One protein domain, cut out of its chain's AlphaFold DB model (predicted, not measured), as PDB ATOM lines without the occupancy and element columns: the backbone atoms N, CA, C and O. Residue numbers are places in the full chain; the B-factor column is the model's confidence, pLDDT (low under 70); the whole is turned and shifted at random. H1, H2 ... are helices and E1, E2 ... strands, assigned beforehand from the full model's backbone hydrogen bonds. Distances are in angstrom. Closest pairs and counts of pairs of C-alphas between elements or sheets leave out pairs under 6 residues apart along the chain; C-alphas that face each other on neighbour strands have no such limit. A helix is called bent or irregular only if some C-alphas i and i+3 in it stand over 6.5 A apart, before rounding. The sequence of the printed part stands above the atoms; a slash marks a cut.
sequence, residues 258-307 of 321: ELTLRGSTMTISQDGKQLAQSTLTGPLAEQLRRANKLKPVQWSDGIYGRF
ATOM      1  N   GLU A 258     324.864 559.872 376.003       96.50
ATOM      2  CA  GLU A 258     324.624 559.306 377.329       96.50
ATOM      3  C   GLU A 258     325.837 558.502 377.799       96.50
ATOM      4  O   GLU A 258     326.352 557.633 377.093       96.50
ATOM      5  N   LEU A 259     326.275 558.773 379.029       94.62
ATOM      6  CA  LEU A 259     327.209 557.935 379.773       94.62
ATOM      7  C   LEU A 259     326.411 557.174 380.831       94.62
ATOM      8  O   LEU A 259     325.845 557.787 381.735       94.62
ATOM      9  N   THR A 260     326.401 555.844 380.756       93.69
ATOM     10  CA  THR A 260     325.757 555.004 381.773       93.69
ATOM     11  C   THR A 260     326.802 554.273 382.600       93.69
ATOM     12  O   THR A 260     327.695 553.613 382.069       93.69
ATOM     13  N   LEU A 261     326.652 554.367 383.921       90.19
ATOM     14  CA  LEU A 261     327.413 553.610 384.907       90.19
ATOM     15  C   LEU A 261     326.465 552.608 385.569       90.19
ATOM     16  O   LEU A 261     325.547 553.003 386.288       90.19
ATOM     17  N   ARG A 262     326.657 551.309 385.323       87.69
ATOM     18  CA  ARG A 262     325.803 550.254 385.888       87.69
ATOM     19  C   ARG A 262     326.645 549.124 386.458       87.69
ATOM     20  O   ARG A 262     327.253 548.355 385.717       87.69
ATOM     21  N   GLY A 263     326.635 548.987 387.783       85.38
ATOM     22  CA  GLY A 263     327.491 548.022 388.470       85.38
ATOM     23  C   GLY A 263     328.962 548.329 388.188       85.38
ATOM     24  O   GLY A 263     329.451 549.384 388.575       85.38
ATOM     25  N   SER A 264     329.648 547.425 387.493       88.62
ATOM     26  CA  SER A 264     331.032 547.601 387.040       88.62
ATOM     27  C   SER A 264     331.144 547.964 385.556       88.62
ATOM     28  O   SER A 264     332.232 547.881 385.004       88.62
ATOM     29  N   THR A 265     330.057 548.323 384.877       91.38
ATOM     30  CA  THR A 265     330.073 548.595 383.434       91.38
ATOM     31  C   THR A 265     329.906 550.084 383.158       91.38
ATOM     32  O   THR A 265     329.018 550.727 383.721       91.38
ATOM     33  N   MET A 266     330.740 550.608 382.259       93.94
ATOM     34  CA  MET A 266     330.613 551.932 381.650       93.94
ATOM     35  C   MET A 266     330.182 551.777 380.195       93.94
ATOM     36  O   MET A 266     330.786 550.986 379.472       93.94
ATOM     37  N   THR A 267     329.199 552.552 379.746       96.44
ATOM     38  CA  THR A 267     328.809 552.612 378.329       96.44
ATOM     39  C   THR A 267     328.637 554.049 377.862       96.44
ATOM     40  O   THR A 267     328.147 554.884 378.619       96.44
ATOM     41  N   ILE A 268     329.001 554.313 376.607       97.31
ATOM     42  CA  ILE A 268     328.687 555.560 375.901       97.31
ATOM     43  C   ILE A 268     327.696 555.225 374.787       97.31
ATOM     44  O   ILE A 268     327.969 554.323 373.989       97.31
ATOM     45  N   SER A 269     326.581 555.947 374.714       98.06
ATOM     46  CA  SER A 269     325.637 555.914 373.593       98.06
ATOM     47  C   SER A 269     325.487 557.288 372.945       98.06
ATOM     48  O   SER A 269     325.674 558.325 373.581       98.06
ATOM     49  N   GLN A 270     325.145 557.264 371.661       97.88
ATOM     50  CA  GLN A 270     324.698 558.416 370.893       97.88
ATOM     51  C   GLN A 270     323.326 558.088 370.307       97.88
ATOM     52  O   GLN A 270     323.181 557.063 369.642       97.88
ATOM     53  N   ASP A 271     322.333 558.936 370.567       97.06
ATOM     54  CA  ASP A 271     320.973 558.814 370.028       97.06
ATOM     55  C   ASP A 271     320.371 557.408 370.262       97.06
ATOM     56  O   ASP A 271     319.783 556.785 369.378       97.06
ATOM     57  N   GLY A 272     320.594 556.860 371.465       96.56
ATOM     58  CA  GLY A 272     320.142 555.524 371.877       96.56
ATOM     59  C   GLY A 272     320.979 554.348 371.353       96.56
ATOM     60  O   GLY A 272     320.768 553.208 371.773       96.56
ATOM     61  N   LYS A 273     321.964 554.580 370.476       97.38
ATOM     62  CA  LYS A 273     322.877 553.544 369.977       97.38
ATOM     63  C   LYS A 273     324.147 553.487 370.821       97.38
ATOM     64  O   LYS A 273     324.889 554.462 370.902       97.38
ATOM     65  N   GLN A 274     324.444 552.323 371.400       97.94
ATOM     66  CA  GLN A 274     325.707 552.100 372.109       97.94
ATOM     67  C   GLN A 274     326.897 552.232 371.144       97.94
ATOM     68  O   GLN A 274     326.971 551.533 370.133       97.94
ATOM     69  N   LEU A 275     327.831 553.118 371.486       97.06
ATOM     70  CA  LEU A 275     329.073 553.360 370.757       97.06
ATOM     71  C   LEU A 275     330.253 552.614 371.379       97.06
ATOM     72  O   LEU A 275     331.082 552.060 370.663       97.06
ATOM     73  N   ALA A 276     330.328 552.589 372.711       96.06
ATOM     74  CA  ALA A 276     331.435 551.965 373.422       96.06
ATOM     75  C   ALA A 276     331.004 551.398 374.773       96.06
ATOM     76  O   ALA A 276     330.044 551.868 375.387       96.06
ATOM     77  N   GLN A 277     331.748 550.398 375.240       95.75
ATOM     78  CA  GLN A 277     331.556 549.758 376.535       95.75
ATOM     79  C   GLN A 277     332.904 549.358 377.127       95.75
ATOM     80  O   GLN A 277     333.790 548.895 376.413       95.75
ATOM     81  N   SER A 278     333.033 549.490 378.444       93.62
ATOM     82  CA  SER A 278     334.163 548.958 379.200       93.62
ATOM     83  C   SER A 278     333.709 548.414 380.551       93.62
ATOM     84  O   SER A 278     332.728 548.885 381.132       93.62
ATOM     85  N   THR A 279     334.433 547.416 381.048       92.00
ATOM     86  CA  THR A 279     334.239 546.863 382.388       92.00
ATOM     87  C   THR A 279     335.302 547.442 383.310       92.00
ATOM     88  O   THR A 279     336.498 547.239 383.112       92.00
ATOM     89  N   LEU A 280     334.859 548.146 384.343       90.75
ATOM     90  CA  LEU A 280     335.692 548.585 385.448       90.75
ATOM     91  C   LEU A 280     336.212 547.379 386.221       90.75
ATOM     92  O   LEU A 280     335.466 546.452 386.541       90.75
ATOM     93  N   THR A 281     337.486 547.436 386.586       87.88
ATOM     94  CA  THR A 281     338.156 546.400 387.371       87.88
ATOM     95  C   THR A 281     338.886 547.006 388.569       87.88
ATOM     96  O   THR A 281     339.063 548.224 388.677       87.88
ATOM     97  N   GLY A 282     339.294 546.142 389.499       88.81
ATOM     98  CA  GLY A 282     340.142 546.518 390.627       88.81
ATOM     99  C   GLY A 282     339.501 547.533 391.589       88.81
ATOM    100  O   GLY A 282     338.276 547.568 391.734       88.81
ATOM    101  N   PRO A 283     340.318 548.367 392.261       89.62
ATOM    102  CA  PRO A 283     339.843 549.302 393.280       89.62
ATOM    103  C   PRO A 283     338.777 550.284 392.787       89.62
ATOM    104  O   PRO A 283     337.885 550.645 393.550       89.62
ATOM    105  N   LEU A 284     338.834 550.692 391.516       86.62
ATOM    106  CA  LEU A 284     337.870 551.636 390.952       86.62
ATOM    107  C   LEU A 284     336.467 551.024 390.831       86.62
ATOM    108  O   LEU A 284     335.481 551.688 391.145       86.62
ATOM    109  N   ALA A 285     336.370 549.756 390.424       88.44
ATOM    110  CA  ALA A 285     335.089 549.053 390.372       88.44
ATOM    111  C   ALA A 285     334.450 548.958 391.766       88.44
ATOM    112  O   ALA A 285     333.258 549.214 391.925       88.44
ATOM    113  N   GLU A 286     335.255 548.657 392.787       87.44
ATOM    114  CA  GLU A 286     334.795 548.588 394.177       87.44
ATOM    115  C   GLU A 286     334.381 549.957 394.727       87.44
ATOM    116  O   GLU A 286     333.369 550.063 395.421       87.44
ATOM    117  N   GLN A 287     335.113 551.021 394.385       85.25
ATOM    118  CA  GLN A 287     334.736 552.390 394.739       85.25
ATOM    119  C   GLN A 287     333.404 552.791 394.106       85.25
ATOM    120  O   GLN A 287     332.543 553.313 394.810       85.25
ATOM    121  N   LEU A 288     333.200 552.505 392.814       83.88
ATOM    122  CA  LEU A 288     331.949 552.838 392.134       83.88
ATOM    123  C   LEU A 288     330.760 552.068 392.721       83.88
ATOM    124  O   LEU A 288     329.703 552.653 392.930       83.88
ATOM    125  N   ARG A 289     330.933 550.781 393.056       82.75
ATOM    126  CA  ARG A 289     329.878 549.972 393.697       82.75
ATOM    127  C   ARG A 289     329.440 550.520 395.054       82.75
ATOM    128  O   ARG A 289     328.293 550.322 395.437       82.75
ATOM    129  N   ARG A 290     330.346 551.179 395.781       84.25
ATOM    130  CA  ARG A 290     330.077 551.805 397.087       84.25
ATOM    131  C   ARG A 290     329.670 553.274 396.972       84.25
ATOM    132  O   ARG A 290     329.337 553.895 397.982       84.25
ATOM    133  N   ALA A 291     329.746 553.858 395.778       79.69
ATOM    134  CA  ALA A 291     329.441 555.260 395.569       79.69
ATOM    135  C   ALA A 291     327.924 555.469 395.600       79.69
ATOM    136  O   ALA A 291     327.216 555.189 394.639       79.69
ATOM    137  N   ASN A 292     327.429 556.023 396.703       75.25
ATOM    138  CA  ASN A 292     326.006 556.345 396.854       75.25
ATOM    139  C   ASN A 292     325.637 557.710 396.247       75.25
ATOM    140  O   ASN A 292     324.466 558.082 396.213       75.25
ATOM    141  N   LYS A 293     326.634 558.492 395.813       78.69
ATOM    142  CA  LYS A 293     326.449 559.823 395.237       78.69
ATOM    143  C   LYS A 293     327.624 560.178 394.327       78.69
ATOM    144  O   LYS A 293     328.777 560.016 394.720       78.69
ATOM    145  N   LEU A 294     327.325 560.704 393.143       78.88
ATOM    146  CA  LEU A 294     328.315 561.335 392.271       78.88
ATOM    147  C   LEU A 294     328.476 562.815 392.642       78.88
ATOM    148  O   LEU A 294     327.547 563.447 393.156       78.88
ATOM    149  N   LYS A 295     329.655 563.384 392.367       82.00
ATOM    150  CA  LYS A 295     329.818 564.843 392.396       82.00
ATOM    151  C   LYS A 295     328.807 565.473 391.419       82.00
ATOM    152  O   LYS A 295     328.516 564.860 390.390       82.00
ATOM    153  N   PRO A 296     328.273 566.671 391.717       83.88
ATOM    154  CA  PRO A 296     327.423 567.385 390.771       83.88
ATOM    155  C   PRO A 296     328.120 567.527 389.416       83.88
ATOM    156  O   PRO A 296     329.285 567.921 389.362       83.88
ATOM    157  N   VAL A 297     327.410 567.194 388.338       87.25
ATOM    158  CA  VAL A 297     327.927 567.372 386.978       87.25
ATOM    159  C   VAL A 297     327.958 568.859 386.653       87.25
ATOM    160  O   VAL A 297     326.989 569.580 386.891       87.25
ATOM    161  N   GLN A 298     329.085 569.306 386.106       86.94
ATOM    162  CA  GLN A 298     329.231 570.643 385.556       86.94
ATOM    163  C   GLN A 298     328.940 570.592 384.060       86.94
ATOM    164  O   GLN A 298     329.587 569.862 383.309       86.94
ATOM    165  N   TRP A 299     327.937 571.355 383.637       91.00
ATOM    166  CA  TRP A 299     327.599 571.531 382.231       91.00
ATOM    167  C   TRP A 299     328.281 572.785 381.699       91.00
ATOM    168  O   TRP A 299     328.428 573.766 382.424       91.00
ATOM    169  N   SER A 300     328.641 572.777 380.418       90.00
ATOM    170  CA  SER A 300     329.215 573.907 379.670       90.00
ATOM    171  C   SER A 300     330.603 574.406 380.086       90.00
ATOM    172  O   SER A 300     331.178 575.186 379.336       90.00
ATOM    173  N   ASP A 301     331.159 573.953 381.206       88.75
ATOM    174  CA  ASP A 301     332.505 574.308 381.660       88.75
ATOM    175  C   ASP A 301     333.222 573.047 382.149       88.75
ATOM    176  O   ASP A 301     332.904 572.501 383.205       88.75
ATOM    177  N   GLY A 302     334.110 572.513 381.308       90.25
ATOM    178  CA  GLY A 302     334.773 571.231 381.533       90.25
ATOM    179  C   GLY A 302     336.284 571.319 381.370       90.25
ATOM    180  O   GLY A 302     336.852 572.381 381.127       90.25
ATOM    181  N   ILE A 303     336.958 570.174 381.467       92.25
ATOM    182  CA  ILE A 303     338.425 570.107 381.367       92.25
ATOM    183  C   ILE A 303     338.966 570.603 380.017       92.25
ATOM    184  O   ILE A 303     340.058 571.160 379.958       92.25
ATOM    185  N   TYR A 304     338.177 570.466 378.950       90.81
ATOM    186  CA  TYR A 304     338.491 570.965 377.608       90.81
ATOM    187  C   TYR A 304     338.126 572.448 377.408       90.81
ATOM    188  O   TYR A 304     338.257 572.971 376.303       90.81
ATOM    189  N   GLY A 305     337.665 573.120 378.464       90.94
ATOM    190  CA  GLY A 305     337.219 574.505 378.456       90.94
ATOM    191  C   GLY A 305     335.715 574.674 378.279       90.94
ATOM    192  O   GLY A 305     334.929 573.722 378.356       90.94
ATOM    193  N   ARG A 306     335.316 575.931 378.084       90.44
ATOM    194  CA  ARG A 306     333.913 576.328 377.964       90.44
ATOM    195  C   ARG A 306     333.305 575.845 376.645       90.44
ATOM    196  O   ARG A 306     333.890 576.008 375.578       90.44
ATOM    197  N   PHE A 307     332.080 575.334 376.705       91.19
ATOM    198  CA  PHE A 307     331.275 575.011 375.533       91.19
ATOM    199  C   PHE A 307     330.880 576.285 374.774       91.19
ATOM    200  O   PHE A 307     330.264 577.191 375.336       91.19
TER     201      PHE A 307
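AT A GLANCE: This is residues 258 to 307 of the 321 residues of an uncharacterized protein of Planctomycetes bacterium (UniProt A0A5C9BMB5). A small sheet of three strands, E1, E2 and E3, makes one arm of an open, C-shaped model; the short helix H1 sits at the closed end, and a long tail without a named element, residues 291 to 307, runs back from H1 as the other arm. Residues 291 to 298 and 300 to 306 of this tail stand free, with open space between the tail and the sheet. The printed part has 50 residues with three named strands and one named helix, in the order E1, E2, E3, H1; the sheet has the order E1 - E2 - E3, all antiparallel, and the class is mixed, helices and strands. The whole is loose, with a radius of gyration of the C-alphas of 13.0 A and spans of 33 by 26 by 17 A.

HOW THE PARTS SIT: The sheet is a meander, each strand the antiparallel neighbour of the one before, and its inner strand is E2, residues 265 to 270. On one side of it is the edge strand E1, residues 258 to 262, at 161 degrees between their N-to-C directions; the two form a hairpin. N 260 and O 267 are 2.9 A apart and N 267 and O 260 are 3.0 A apart, both within hydrogen-bond range. On the other side is the edge strand E3, residues 273 to 279, at 162 degrees to E2, and these two form a hairpin as well. Across this pair N 268 and O 276, 2.9 A, and N 275 and O 268, 2.8 A, are within hydrogen-bond range. The helix H1, residues 282 to 290, is on the sheet but only grazes it, with its residues 285 to 289. In H1 every O i to N i+4 pair is within hydrogen-bond range.

IN THESE COORDINATES: E2 is 16.8 A long from first to last C-alpha. E1 begins at C-alpha 258, (324.624, 559.306, 377.329), and is 12.5 A long. E3, the longest strand by residues, measures 18.1 A and ends at C-alpha 279, (334.239, 546.863, 382.388). H1 is 13.1 A long, is not bent, and ends at C-alpha 290, (330.077, 551.805, 397.087).

THE WHOLE: The two C-alphas farthest apart are those of Gly 282 and Phe 307, 33.4 A. The printed part has no cut, and the links E1 to E2, E2 to E3 and E3 to H1 are tight, with 2 residues each. Within the stretch 291 to 307, residues 301 to 302 pair with residues 305 to 306, antiparallel. The mean pLDDT of the printed part is 90.0, and no printed residue is under 70.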